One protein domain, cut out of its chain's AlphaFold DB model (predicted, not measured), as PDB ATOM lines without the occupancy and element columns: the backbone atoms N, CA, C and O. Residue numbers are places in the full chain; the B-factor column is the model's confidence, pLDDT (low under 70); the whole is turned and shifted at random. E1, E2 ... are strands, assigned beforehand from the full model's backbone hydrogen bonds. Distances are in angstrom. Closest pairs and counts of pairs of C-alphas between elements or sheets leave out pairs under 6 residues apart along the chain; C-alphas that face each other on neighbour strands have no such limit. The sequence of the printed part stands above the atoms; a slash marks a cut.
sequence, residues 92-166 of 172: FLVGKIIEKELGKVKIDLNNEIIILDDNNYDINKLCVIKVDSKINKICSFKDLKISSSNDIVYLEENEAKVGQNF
ATOM      1  N   PHE A  92     189.406  79.659 145.192       87.50
ATOM      2  CA  PHE A  92     189.584  80.768 146.115       87.50
ATOM      3  C   PHE A  92     190.265  81.906 145.364       87.50
ATOM      4  O   PHE A  92     191.317  81.702 144.761       87.50
ATOM      5  N   LEU A  93     189.659  83.087 145.378       90.62
ATOM      6  CA  LEU A  93     190.177  84.297 144.745       90.62
ATOM      7  C   LEU A  93     190.434  85.368 145.797       90.62
ATOM      8  O   LEU A  93     189.798  85.384 146.847       90.62
ATOM      9  N   VAL A  94     191.346  86.284 145.499       93.75
ATOM     10  CA  VAL A  94     191.506  87.510 146.279       93.75
ATOM     11  C   VAL A  94     190.580  88.578 145.713       93.75
ATOM     12  O   VAL A  94     190.665  88.901 144.530       93.75
ATOM     13  N   GLY A  95     189.717  89.140 146.553       95.75
ATOM     14  CA  GLY A  95     188.863  90.274 146.207       95.75
ATOM     15  C   GLY A  95     189.164  91.507 147.046       95.75
ATOM     16  O   GLY A  95     189.788  91.397 148.100       95.75
ATOM     17  N   LYS A  96     188.711  92.681 146.598       97.12
ATOM     18  CA  LYS A  96     188.738  93.923 147.386       97.12
ATOM     19  C   LYS A  96     187.323  94.379 147.699       97.12
ATOM     20  O   LYS A  96     186.515  94.555 146.792       97.12
ATOM     21  N   ILE A  97     187.021  94.593 148.975       96.44
ATOM     22  CA  ILE A  97     185.717  95.118 149.391       96.44
ATOM     23  C   ILE A  97     185.691  96.612 149.071       96.44
ATOM     24  O   ILE A  97     186.372  97.391 149.733       96.44
ATOM     25  N   ILE A  98     184.951  97.011 148.040       96.88
ATOM     26  CA  ILE A  98     185.001  98.380 147.497       96.88
ATOM     27  C   ILE A  98     183.850  99.263 147.976       96.88
ATOM     28  O   ILE A  98     183.995 100.481 148.022       96.88
ATOM     29  N   GLU A  99     182.711  98.675 148.339       96.19
ATOM     30  CA  GLU A  99     181.509  99.439 148.669       96.19
ATOM     31  C   GLU A  99     180.591  98.661 149.613       96.19
ATOM     32  O   GLU A  99     180.533  97.427 149.567       96.19
ATOM     33  N   LYS A 100     179.846  99.400 150.439       95.00
ATOM     34  CA  LYS A 100     178.782  98.883 151.298       95.00
ATOM     35  C   LYS A 100     177.515  99.692 151.098       95.00
ATOM     36  O   LYS A 100     177.535 100.906 151.276       95.00
ATOM     37  N   GLU A 101     176.416  99.021 150.791       92.06
ATOM     38  CA  GLU A 101     175.130  99.676 150.577       92.06
ATOM     39  C   GLU A 101     173.989  98.724 150.947       92.06
ATOM     40  O   GLU A 101     173.995  97.563 150.549       92.06
ATOM     41  N   LEU A 102     173.009  99.209 151.721       90.00
ATOM     42  CA  LEU A 102     171.761  98.489 152.026       90.00
ATOM     43  C   LEU A 102     171.959  97.039 152.529       90.00
ATOM     44  O   LEU A 102     171.256  96.121 152.113       90.00
ATOM     45  N   GLY A 103     172.929  96.824 153.426       92.56
ATOM     46  CA  GLY A 103     173.226  95.494 153.978       92.56
ATOM     47  C   GLY A 103     173.913  94.546 152.991       92.56
ATOM     48  O   GLY A 103     173.935  93.339 153.218       92.56
ATOM     49  N   LYS A 104     174.470  95.072 151.898       94.94
ATOM     50  CA  LYS A 104     175.273  94.338 150.919       94.94
ATOM     51  C   LYS A 104     176.691  94.895 150.856       94.94
ATOM     52  O   LYS A 104     176.912  96.085 151.083       94.94
ATOM     53  N   VAL A 105     177.637  94.044 150.472       96.06
ATOM     54  CA  VAL A 105     179.002  94.436 150.107       96.06
ATOM     55  C   VAL A 105     179.267  94.152 148.635       96.06
ATOM     56  O   VAL A 105     178.924  93.075 148.142       96.06
ATOM     57  N   LYS A 106     179.888  95.108 147.941       96.00
ATOM     58  CA  LYS A 106     180.424  94.911 146.589       96.00
ATOM     59  C   LYS A 106     181.898  94.569 146.689       96.00
ATOM     60  O   LYS A 106     182.660  95.249 147.384       96.00
ATOM     61  N   ILE A 107     182.289  93.522 145.981       96.19
ATOM     62  CA  ILE A 107     183.644  93.005 146.004       96.19
ATOM     63  C   ILE A 107     184.181  92.956 144.588       96.19
ATOM     64  O   ILE A 107     183.611  92.294 143.724       96.19
ATOM     65  N   ASP A 108     185.289  93.649 144.381       95.50
ATOM     66  CA  ASP A 108     186.023  93.646 143.131       95.50
ATOM     67  C   ASP A 108     186.922  92.409 143.028       95.50
ATOM     68  O   ASP A 108     187.705  92.130 143.938       95.50
ATOM     69  N   LEU A 109     186.801  91.680 141.920       91.06
ATOM     70  CA  LEU A 109     187.663  90.572 141.502       91.06
ATOM     71  C   LEU A 109     188.482  90.918 140.243       91.06
ATOM     72  O   LEU A 109     188.911  90.020 139.516       91.06
ATOM     73  N   ASN A 110     188.704  92.206 139.969       86.50
ATOM     74  CA  ASN A 110     189.405  92.797 138.822       86.50
ATOM     75  C   ASN A 110     188.625  92.727 137.493       86.50
ATOM     76  O   ASN A 110     188.542  93.721 136.780       86.50
ATOM     77  N   ASN A 111     188.023  91.583 137.156       78.81
ATOM     78  CA  ASN A 111     187.222  91.421 135.929       78.81
ATOM     79  C   ASN A 111     185.710  91.313 136.189       78.81
ATOM     80  O   ASN A 111     184.922  91.287 135.246       78.81
ATOM     81  N   GLU A 112     185.312  91.199 137.453       87.19
ATOM     82  CA  GLU A 112     183.940  90.944 137.879       87.19
ATOM     83  C   GLU A 112     183.693  91.602 139.240       87.19
ATOM     84  O   GLU A 112     184.602  91.672 140.068       87.19
ATOM     85  N   ILE A 113     182.458  92.056 139.476       92.06
ATOM     86  CA  ILE A 113     181.998  92.509 140.791       92.06
ATOM     87  C   ILE A 113     181.030  91.473 141.359       92.06
ATOM     88  O   ILE A 113     180.000  91.186 140.750       92.06
ATOM     89  N   ILE A 114     181.322  90.967 142.556       91.75
ATOM     90  CA  ILE A 114     180.416  90.098 143.313       91.75
ATOM     91  C   ILE A 114     179.696  90.923 144.379       91.75
ATOM     92  O   ILE A 114     180.299  91.765 145.041       91.75
ATOM     93  N   ILE A 115     178.406  90.646 144.573       93.44
ATOM     94  CA  ILE A 115     177.589  91.259 145.623       93.44
ATOM     95  C   ILE A 115     177.201  90.185 146.639       93.44
ATOM     96  O   ILE A 115     176.582  89.186 146.271       93.44
ATOM     97  N   LEU A 116     177.545  90.397 147.909       93.69
ATOM     98  CA  LEU A 116     177.214  89.506 149.028       93.69
ATOM     99  C   LEU A 116     176.441  90.256 150.117       93.69
ATOM    100  O   LEU A 116     176.448  91.484 150.146       93.69
ATOM    101  N   ASP A 117     175.794  89.522 151.023       93.75
ATOM    102  CA  ASP A 117     175.259  90.090 152.267       93.75
ATOM    103  C   ASP A 117     176.398  90.600 153.158       93.75
ATOM    104  O   ASP A 117     177.406  89.913 153.329       93.75
ATOM    105  N   ASP A 118     176.246  91.798 153.724       87.81
ATOM    106  CA  ASP A 118     177.214  92.383 154.650       87.81
ATOM    107  C   ASP A 118     177.079  91.763 156.042       87.81
ATOM    108  O   ASP A 118     176.065  91.930 156.715       87.81
ATOM    109  N   ASN A 119     178.136  91.085 156.494       86.25
ATOM    110  CA  ASN A 119     178.245  90.535 157.845       86.25
ATOM    111  C   ASN A 119     179.234  91.348 158.698       86.25
ATOM    112  O   ASN A 119     180.039  90.773 159.429       86.25
ATOM    113  N   ASN A 120     179.193  92.680 158.581       87.19
ATOM    114  CA  ASN A 120     180.146  93.624 159.178       87.19
ATOM    115  C   ASN A 120     181.577  93.474 158.641       87.19
ATOM    116  O   ASN A 120     182.538  93.483 159.402       87.19
ATOM    117  N   TYR A 121     181.732  93.349 157.322       91.88
ATOM    118  CA  TYR A 121     183.065  93.262 156.712       91.88
ATOM    119  C   TYR A 121     183.813  94.606 156.717       91.88
ATOM    120  O   TYR A 121     183.198  95.659 156.827       91.88
ATOM    121  N   ASP A 122     185.125  94.620 156.529       91.50
ATOM    122  CA  ASP A 122     185.898  95.864 156.503       91.50
ATOM    123  C   ASP A 122     186.066  96.376 155.069       91.50
ATOM    124  O   ASP A 122     186.574  95.678 154.191       91.50
ATOM    125  N   ILE A 123     185.636  97.616 154.812       94.38
ATOM    126  CA  ILE A 123     185.795  98.244 153.493       94.38
ATOM    127  C   ILE A 123     187.275  98.516 153.194       94.38
ATOM    128  O   ILE A 123     188.080  98.741 154.097       94.38
ATOM    129  N   ASN A 124     187.636  98.521 151.913       94.38
ATOM    130  CA  ASN A 124     188.990  98.694 151.384       94.38
ATOM    131  C   ASN A 124     189.999  97.605 151.773       94.38
ATOM    132  O   ASN A 124     191.173  97.731 151.428       94.38
ATOM    133  N   LYS A 125     189.566  96.522 152.427       95.88
ATOM    134  CA  LYS A 125     190.420  95.367 152.710       95.88
ATOM    135  C   LYS A 125     190.414  94.364 151.559       95.88
ATOM    136  O   LYS A 125     189.395  94.167 150.888       95.88
ATOM    137  N   LEU A 126     191.562  93.716 151.359       96.62
ATOM    138  CA  LEU A 126     191.651  92.514 150.541       96.62
ATOM    139  C   LEU A 126     191.143  91.328 151.348       96.62
ATOM    140  O   LEU A 126     191.478  91.199 152.522       96.62
ATOM    141  N   CYS A 127     190.357  90.457 150.731       95.50
ATOM    142  CA  CYS A 127     189.800  89.276 151.374       95.50
ATOM    143  C   CYS A 127     189.894  88.051 150.465       95.50
ATOM    144  O   CYS A 127     190.013  88.162 149.244       95.50
ATOM    145  N   VAL A 128     189.831  86.867 151.072       94.31
ATOM    146  CA  VAL A 128     189.738  85.608 150.327       94.31
ATOM    147  C   VAL A 128     188.274  85.283 150.079       94.31
ATOM    148  O   VAL A 128     187.468  85.282 151.008       94.31
ATOM    149  N   ILE A 129     187.924  84.972 148.839       92.81
ATOM    150  CA  ILE A 129     186.565  84.645 148.419       92.81
ATOM    151  C   ILE A 129     186.550  83.243 147.863       92.81
ATOM    152  O   ILE A 129     187.268  82.926 146.918       92.81
ATOM    153  N   LYS A 130     185.677  82.418 148.423       89.75
ATOM    154  CA  LYS A 130     185.285  81.162 147.809       89.75
ATOM    155  C   LYS A 130     184.312  81.473 146.678       89.75
ATOM    156  O   LYS A 130     183.229  81.993 146.946       89.75
ATOM    157  N   VAL A 131     184.694  81.116 145.458       82.19
ATOM    158  CA  VAL A 131     183.842  81.160 144.270       82.19
ATOM    159  C   VAL A 131     183.481  79.733 143.871       82.19
ATOM    160  O   VAL A 131     184.347  78.868 143.705       82.19
ATOM    161  N   ASP A 132     182.181  79.476 143.793       74.19
ATOM    162  CA  ASP A 132     181.570  78.179 143.493       74.19
ATOM    163  C   ASP A 132     180.257  78.440 142.739       74.19
ATOM    164  O   ASP A 132     179.559  79.405 143.050       74.19
ATOM    165  N   SER A 133     179.889  77.565 141.798       60.47
ATOM    166  CA  SER A 133     178.587  77.541 141.109       60.47
ATOM    167  C   SER A 133     177.358  77.804 141.986       60.47
ATOM    168  O   SER A 133     176.341  78.277 141.481       60.47
ATOM    169  N   LYS A 134     177.406  77.450 143.277       68.62
ATOM    170  CA  LYS A 134     176.251  77.538 144.180       68.62
ATOM    171  C   LYS A 134     176.231  78.803 145.027       68.62
ATOM    172  O   LYS A 134     175.189  79.441 145.127       68.62
ATOM    173  N   ILE A 135     177.329  79.098 145.725       76.56
ATOM    174  CA  ILE A 135     177.375  80.151 146.745       76.56
ATOM    175  C   ILE A 135     178.774  80.760 146.790       76.56
ATOM    176  O   ILE A 135     179.749  80.070 147.098       76.56
ATOM    177  N   ASN A 136     178.827  82.075 146.586       86.94
ATOM    178  CA  ASN A 136     180.015  82.882 146.826       86.94
ATOM    179  C   ASN A 136     180.053  83.336 148.289       86.94
ATOM    180  O   ASN A 136     179.021  83.687 148.864       86.94
ATOM    181  N   LYS A 137     181.235  83.322 148.911       91.94
ATOM    182  CA  LYS A 137     181.400  83.715 150.320       91.94
ATOM    183  C   LYS A 137     182.804  84.256 150.588       91.94
ATOM    184  O   LYS A 137     183.779  83.647 150.155       91.94
ATOM    185  N   ILE A 138     182.908  85.327 151.380       94.69
ATOM    186  CA  ILE A 138     184.182  85.744 151.987       94.69
ATOM    187  C   ILE A 138     184.593  84.720 153.054       94.69
ATOM    188  O   ILE A 138     183.839  84.424 153.985       94.69
ATOM    189  N   CYS A 139     185.788  84.165 152.911       93.44
ATOM    190  CA  CYS A 139     186.278  83.070 153.725       93.44
ATOM    191  C   CYS A 139     186.777  83.516 155.098       93.44
ATOM    192  O   CYS A 139     187.533  84.476 155.242       93.44
ATOM    193  N   SER A 140     186.414  82.718 156.094       94.06
ATOM    194  CA  SER A 140     187.064  82.680 157.399       94.06
ATOM    195  C   SER A 140     188.265  81.732 157.420       94.06
ATOM    196  O   SER A 140     188.410  80.876 156.538       94.06
ATOM    197  N   PHE A 141     189.092  81.807 158.466       89.81
ATOM    198  CA  PHE A 141     190.170  80.833 158.690       89.81
ATOM    199  C   PHE A 141     189.659  79.387 158.732       89.81
ATOM    200  O   PHE A 141     190.335  78.478 158.239       89.81
ATOM    201  N   LYS A 142     188.447  79.168 159.254       89.00
ATOM    202  CA  LYS A 142     187.765  77.869 159.251       89.00
ATOM    203  C   LYS A 142     187.376  77.399 157.858       89.00
ATOM    204  O   LYS A 142     187.582  76.227 157.547       89.00
ATOM    205  N   ASP A 143     186.849  78.280 157.007       88.75
ATOM    206  CA  ASP A 143     186.505  77.924 155.619       88.75
ATOM    207  C   ASP A 143     187.750  77.465 154.839       88.75
ATOM    208  O   ASP A 143     187.679  76.549 154.017       88.75
ATOM    209  N   LEU A 144     188.898  78.063 155.160       85.94
ATOM    210  CA  LEU A 144     190.210  77.736 154.605       85.94
ATOM    211  C   LEU A 144     190.899  76.558 155.320       85.94
ATOM    212  O   LEU A 144     191.947  76.096 154.888       85.94
ATOM    213  N   LYS A 145     190.319  76.008 156.393       87.25
ATOM    214  CA  LYS A 145     190.929  74.928 157.196       87.25
ATOM    215  C   LYS A 145     192.318  75.290 157.749       87.25
ATOM    216  O   LYS A 145     193.157  74.407 157.912       87.25
ATOM    217  N   ILE A 146     192.552  76.572 158.028       83.56
ATOM    218  CA  ILE A 146     193.779  77.069 158.665       83.56
ATOM    219  C   ILE A 146     193.663  76.928 160.188       83.56
ATOM    220  O   ILE A 146     194.605  76.508 160.853       83.56
ATOM    221  N   SER A 147     192.491  77.241 160.743       88.88
ATOM    222  CA  SER A 147     192.184  77.101 162.170       88.88
ATOM    223  C   SER A 147     190.688  76.851 162.381       88.88
ATOM    224  O   SER A 147     189.918  76.766 161.425       88.88
ATOM    225  N   SER A 148     190.249  76.719 163.633       91.00
ATOM    226  CA  SER A 148     188.827  76.626 163.989       91.00
ATOM    227  C   SER A 148     188.111  77.985 164.054       91.00
ATOM    228  O   SER A 148     186.904  78.002 164.296       91.00
ATOM    229  N   SER A 149     188.818  79.105 163.840       92.88
ATOM    230  CA  SER A 149     188.250  80.452 163.968       92.88
ATOM    231  C   SER A 149     187.307  80.817 162.815       92.88
ATOM    232  O   SER A 149     187.598  80.555 161.647       92.88
ATOM    233  N   ASN A 150     186.192  81.474 163.148       92.31
ATOM    234  CA  ASN A 150     185.276  82.071 162.172       92.31
ATOM    235  C   ASN A 150     185.710  83.481 161.731       92.31
ATOM    236  O   ASN A 150     184.996  84.100 160.942       92.31
ATOM    237  N   ASP A 151     186.851  83.981 162.213       93.31
ATOM    238  CA  ASP A 151     187.370  85.287 161.811       93.31
ATOM    239  C   ASP A 151     187.674  85.304 160.314       93.31
ATOM    240  O   ASP A 151     188.182  84.329 159.747       93.31
ATOM    241  N   ILE A 152     187.341  86.423 159.678       94.62
ATOM    242  CA  ILE A 152     187.537  86.642 158.249       94.62
ATOM    243  C   ILE A 152     189.021  86.788 157.936       94.62
ATOM    244  O   ILE A 152     189.767  87.436 158.669       94.62
ATOM    245  N   VAL A 153     189.441  86.198 156.817       93.81
ATOM    246  CA  VAL A 153     190.805  86.362 156.322       93.81
ATOM    247  C   VAL A 153     190.890  87.625 155.484       93.81
ATOM    248  O   VAL A 153     190.408  87.664 154.347       93.81
ATOM    249  N   TYR A 154     191.535  88.634 156.060       95.00
ATOM    250  CA  TYR A 154     192.013  89.797 155.332       95.00
ATOM    251  C   TYR A 154     193.487  89.632 154.972       95.00
ATOM    252  O   TYR A 154     194.245  89.019 155.719       95.00
ATOM    253  N   LEU A 155     193.862  90.172 153.818       93.50
ATOM    254  CA  LEU A 155     195.229  90.163 153.304       93.50
ATOM    255  C   LEU A 155     195.752  91.595 153.232       93.50
ATOM    256  O   LEU A 155     194.975  92.538 153.036       93.50
ATOM    257  N   GLU A 156     197.063  91.756 153.347       91.81
ATOM    258  CA  GLU A 156     197.705  93.051 153.135       91.81
ATOM    259  C   GLU A 156     197.962  93.302 151.636       91.81
ATOM    260  O   GLU A 156     198.162  92.376 150.845       91.81
ATOM    261  N   GLU A 157     197.957  94.571 151.207       88.31
ATOM    262  CA  GLU A 157     198.088  94.932 149.779       88.31
ATOM    263  C   GLU A 157     199.440  94.528 149.162       88.31
ATOM    264  O   GLU A 157     199.564  94.395 147.944       88.31
ATOM    265  N   ASN A 158     200.463  94.306 149.989       89.19
ATOM    266  CA  ASN A 158     201.771  93.805 149.566       89.19
ATOM    267  C   ASN A 158     201.842  92.268 149.472       89.19
ATOM    268  O   ASN A 158     202.787  91.750 148.878       89.19
ATOM    269  N   GLU A 159     200.874  91.542 150.030       84.81
ATOM    270  CA  GLU A 159     200.833  90.072 150.031       84.81
ATOM    271  C   GLU A 159     200.056  89.516 148.837       84.81
ATOM    272  O   GLU A 159     200.258  88.369 148.427       84.81
ATOM    273  N   ALA A 160     199.146  90.315 148.275       89.62
ATOM    274  CA  ALA A 160     198.184  89.824 147.309       89.62
ATOM    275  C   ALA A 160     197.686  90.871 146.310       89.62
ATOM    276  O   ALA A 160     197.681  92.070 146.565       89.62
ATOM    277  N   LYS A 161     197.212  90.391 145.155       89.94
ATOM    278  CA  LYS A 161     196.583  91.205 144.107       89.94
ATOM    279  C   LYS A 161     195.138  90.786 143.880       89.94
ATOM    280  O   LYS A 161     194.833  89.598 143.858       89.94
ATOM    281  N   VAL A 162     194.263  91.762 143.654       91.81
ATOM    282  CA  VAL A 162     192.851  91.527 143.323       91.81
ATOM    283  C   VAL A 162     192.725  90.642 142.076       91.81
ATOM    284  O   VAL A 162     193.452  90.820 141.099       91.81
ATOM    285  N   GLY A 163     191.821  89.665 142.126       83.81
ATOM    286  CA  GLY A 163     191.555  88.697 141.063       83.81
ATOM    287  C   GLY A 163     192.547  87.533 140.989       83.81
ATOM    288  O   GLY A 163     192.347  86.619 140.189       83.81
ATOM    289  N   GLN A 164     193.612  87.519 141.801       85.19
ATOM    290  CA  GLN A 164     194.539  86.385 141.819       85.19
ATOM    291  C   GLN A 164     193.927  85.176 142.539       85.19
ATOM    292  O   GLN A 164     193.144  85.329 143.478       85.19
ATOM    293  N   ASN A 165     194.351  83.969 142.158       83.44
ATOM    294  CA  ASN A 165     194.031  82.766 142.921       83.44
ATOM    295  C   ASN A 165     194.711  82.805 144.294       83.44
ATOM    296  O   ASN A 165     195.908  83.082 144.400       83.44
ATOM    297  N   PHE A 166     193.952  82.482 145.335       84.69
ATOM    298  CA  PHE A 166     194.458  82.283 146.682       84.69
ATOM    299  C   PHE A 166     194.720  80.794 146.919       84.69
ATOM    300  O   PHE A 166     193.837  79.955 146.735       84.69
TER     301      PHE A 166
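AT A GLANCE: This is residues 92 to 166 of the 172 residues of the protein "Staphylococcus haemolyticus JCSC1435 DNA complete genome" of Firmicutes bacterium CAG:449 (UniProt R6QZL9). Little regular structure is present: a strongly twisted, curled sheet of four antiparallel strands, E3 - E2 - E1 - E4, and a long stretch without named elements, residues 132 to 166, tied to E4 by short pairings at residues 137 to 138 and 154 to 155. The printed part has 75 residues, no named helix and strands E1 to E4 in chain order; it is all strand, with 26 residues in named elements. It is compact, with a radius of gyration of the C-alphas of 11.4 A and spans of 31 by 25 by 25 A.

HOW THE PARTS SIT: E1, residues 92 to 101, bends by 65 degrees at residue 98. Its residues 92 to 96 pair antiparallel with E4, residues 126 to 131 (N 93 and O 129, 2.8 A). Its residues 96 to 101 pair with E2, residues 104 to 108, in a hairpin (N 98 and O 106, 3.0 A). E2 and E3, residues 113 to 117, form another hairpin (N 107 and O 114, 2.8 A). E1, E2 and E3 make a meander, each the antiparallel neighbour of the one before; E4, antiparallel neighbour of E1, completes a Greek key.

IN THESE COORDINATES: E1 spans 24.2 A from C-alpha 92 at (189.584, 80.768, 146.115); E2 spans 13.3 A, E3 13.5 A and E4 15.1 A, ending at C-alpha 131 (183.842, 81.160, 144.270).

THE WHOLE: The C-alphas of Asn 111 and Ser 148, the two farthest apart, are 31.8 A apart. The printed part has no cut and no long link; residues 133 to 134 are under pLDDT 70.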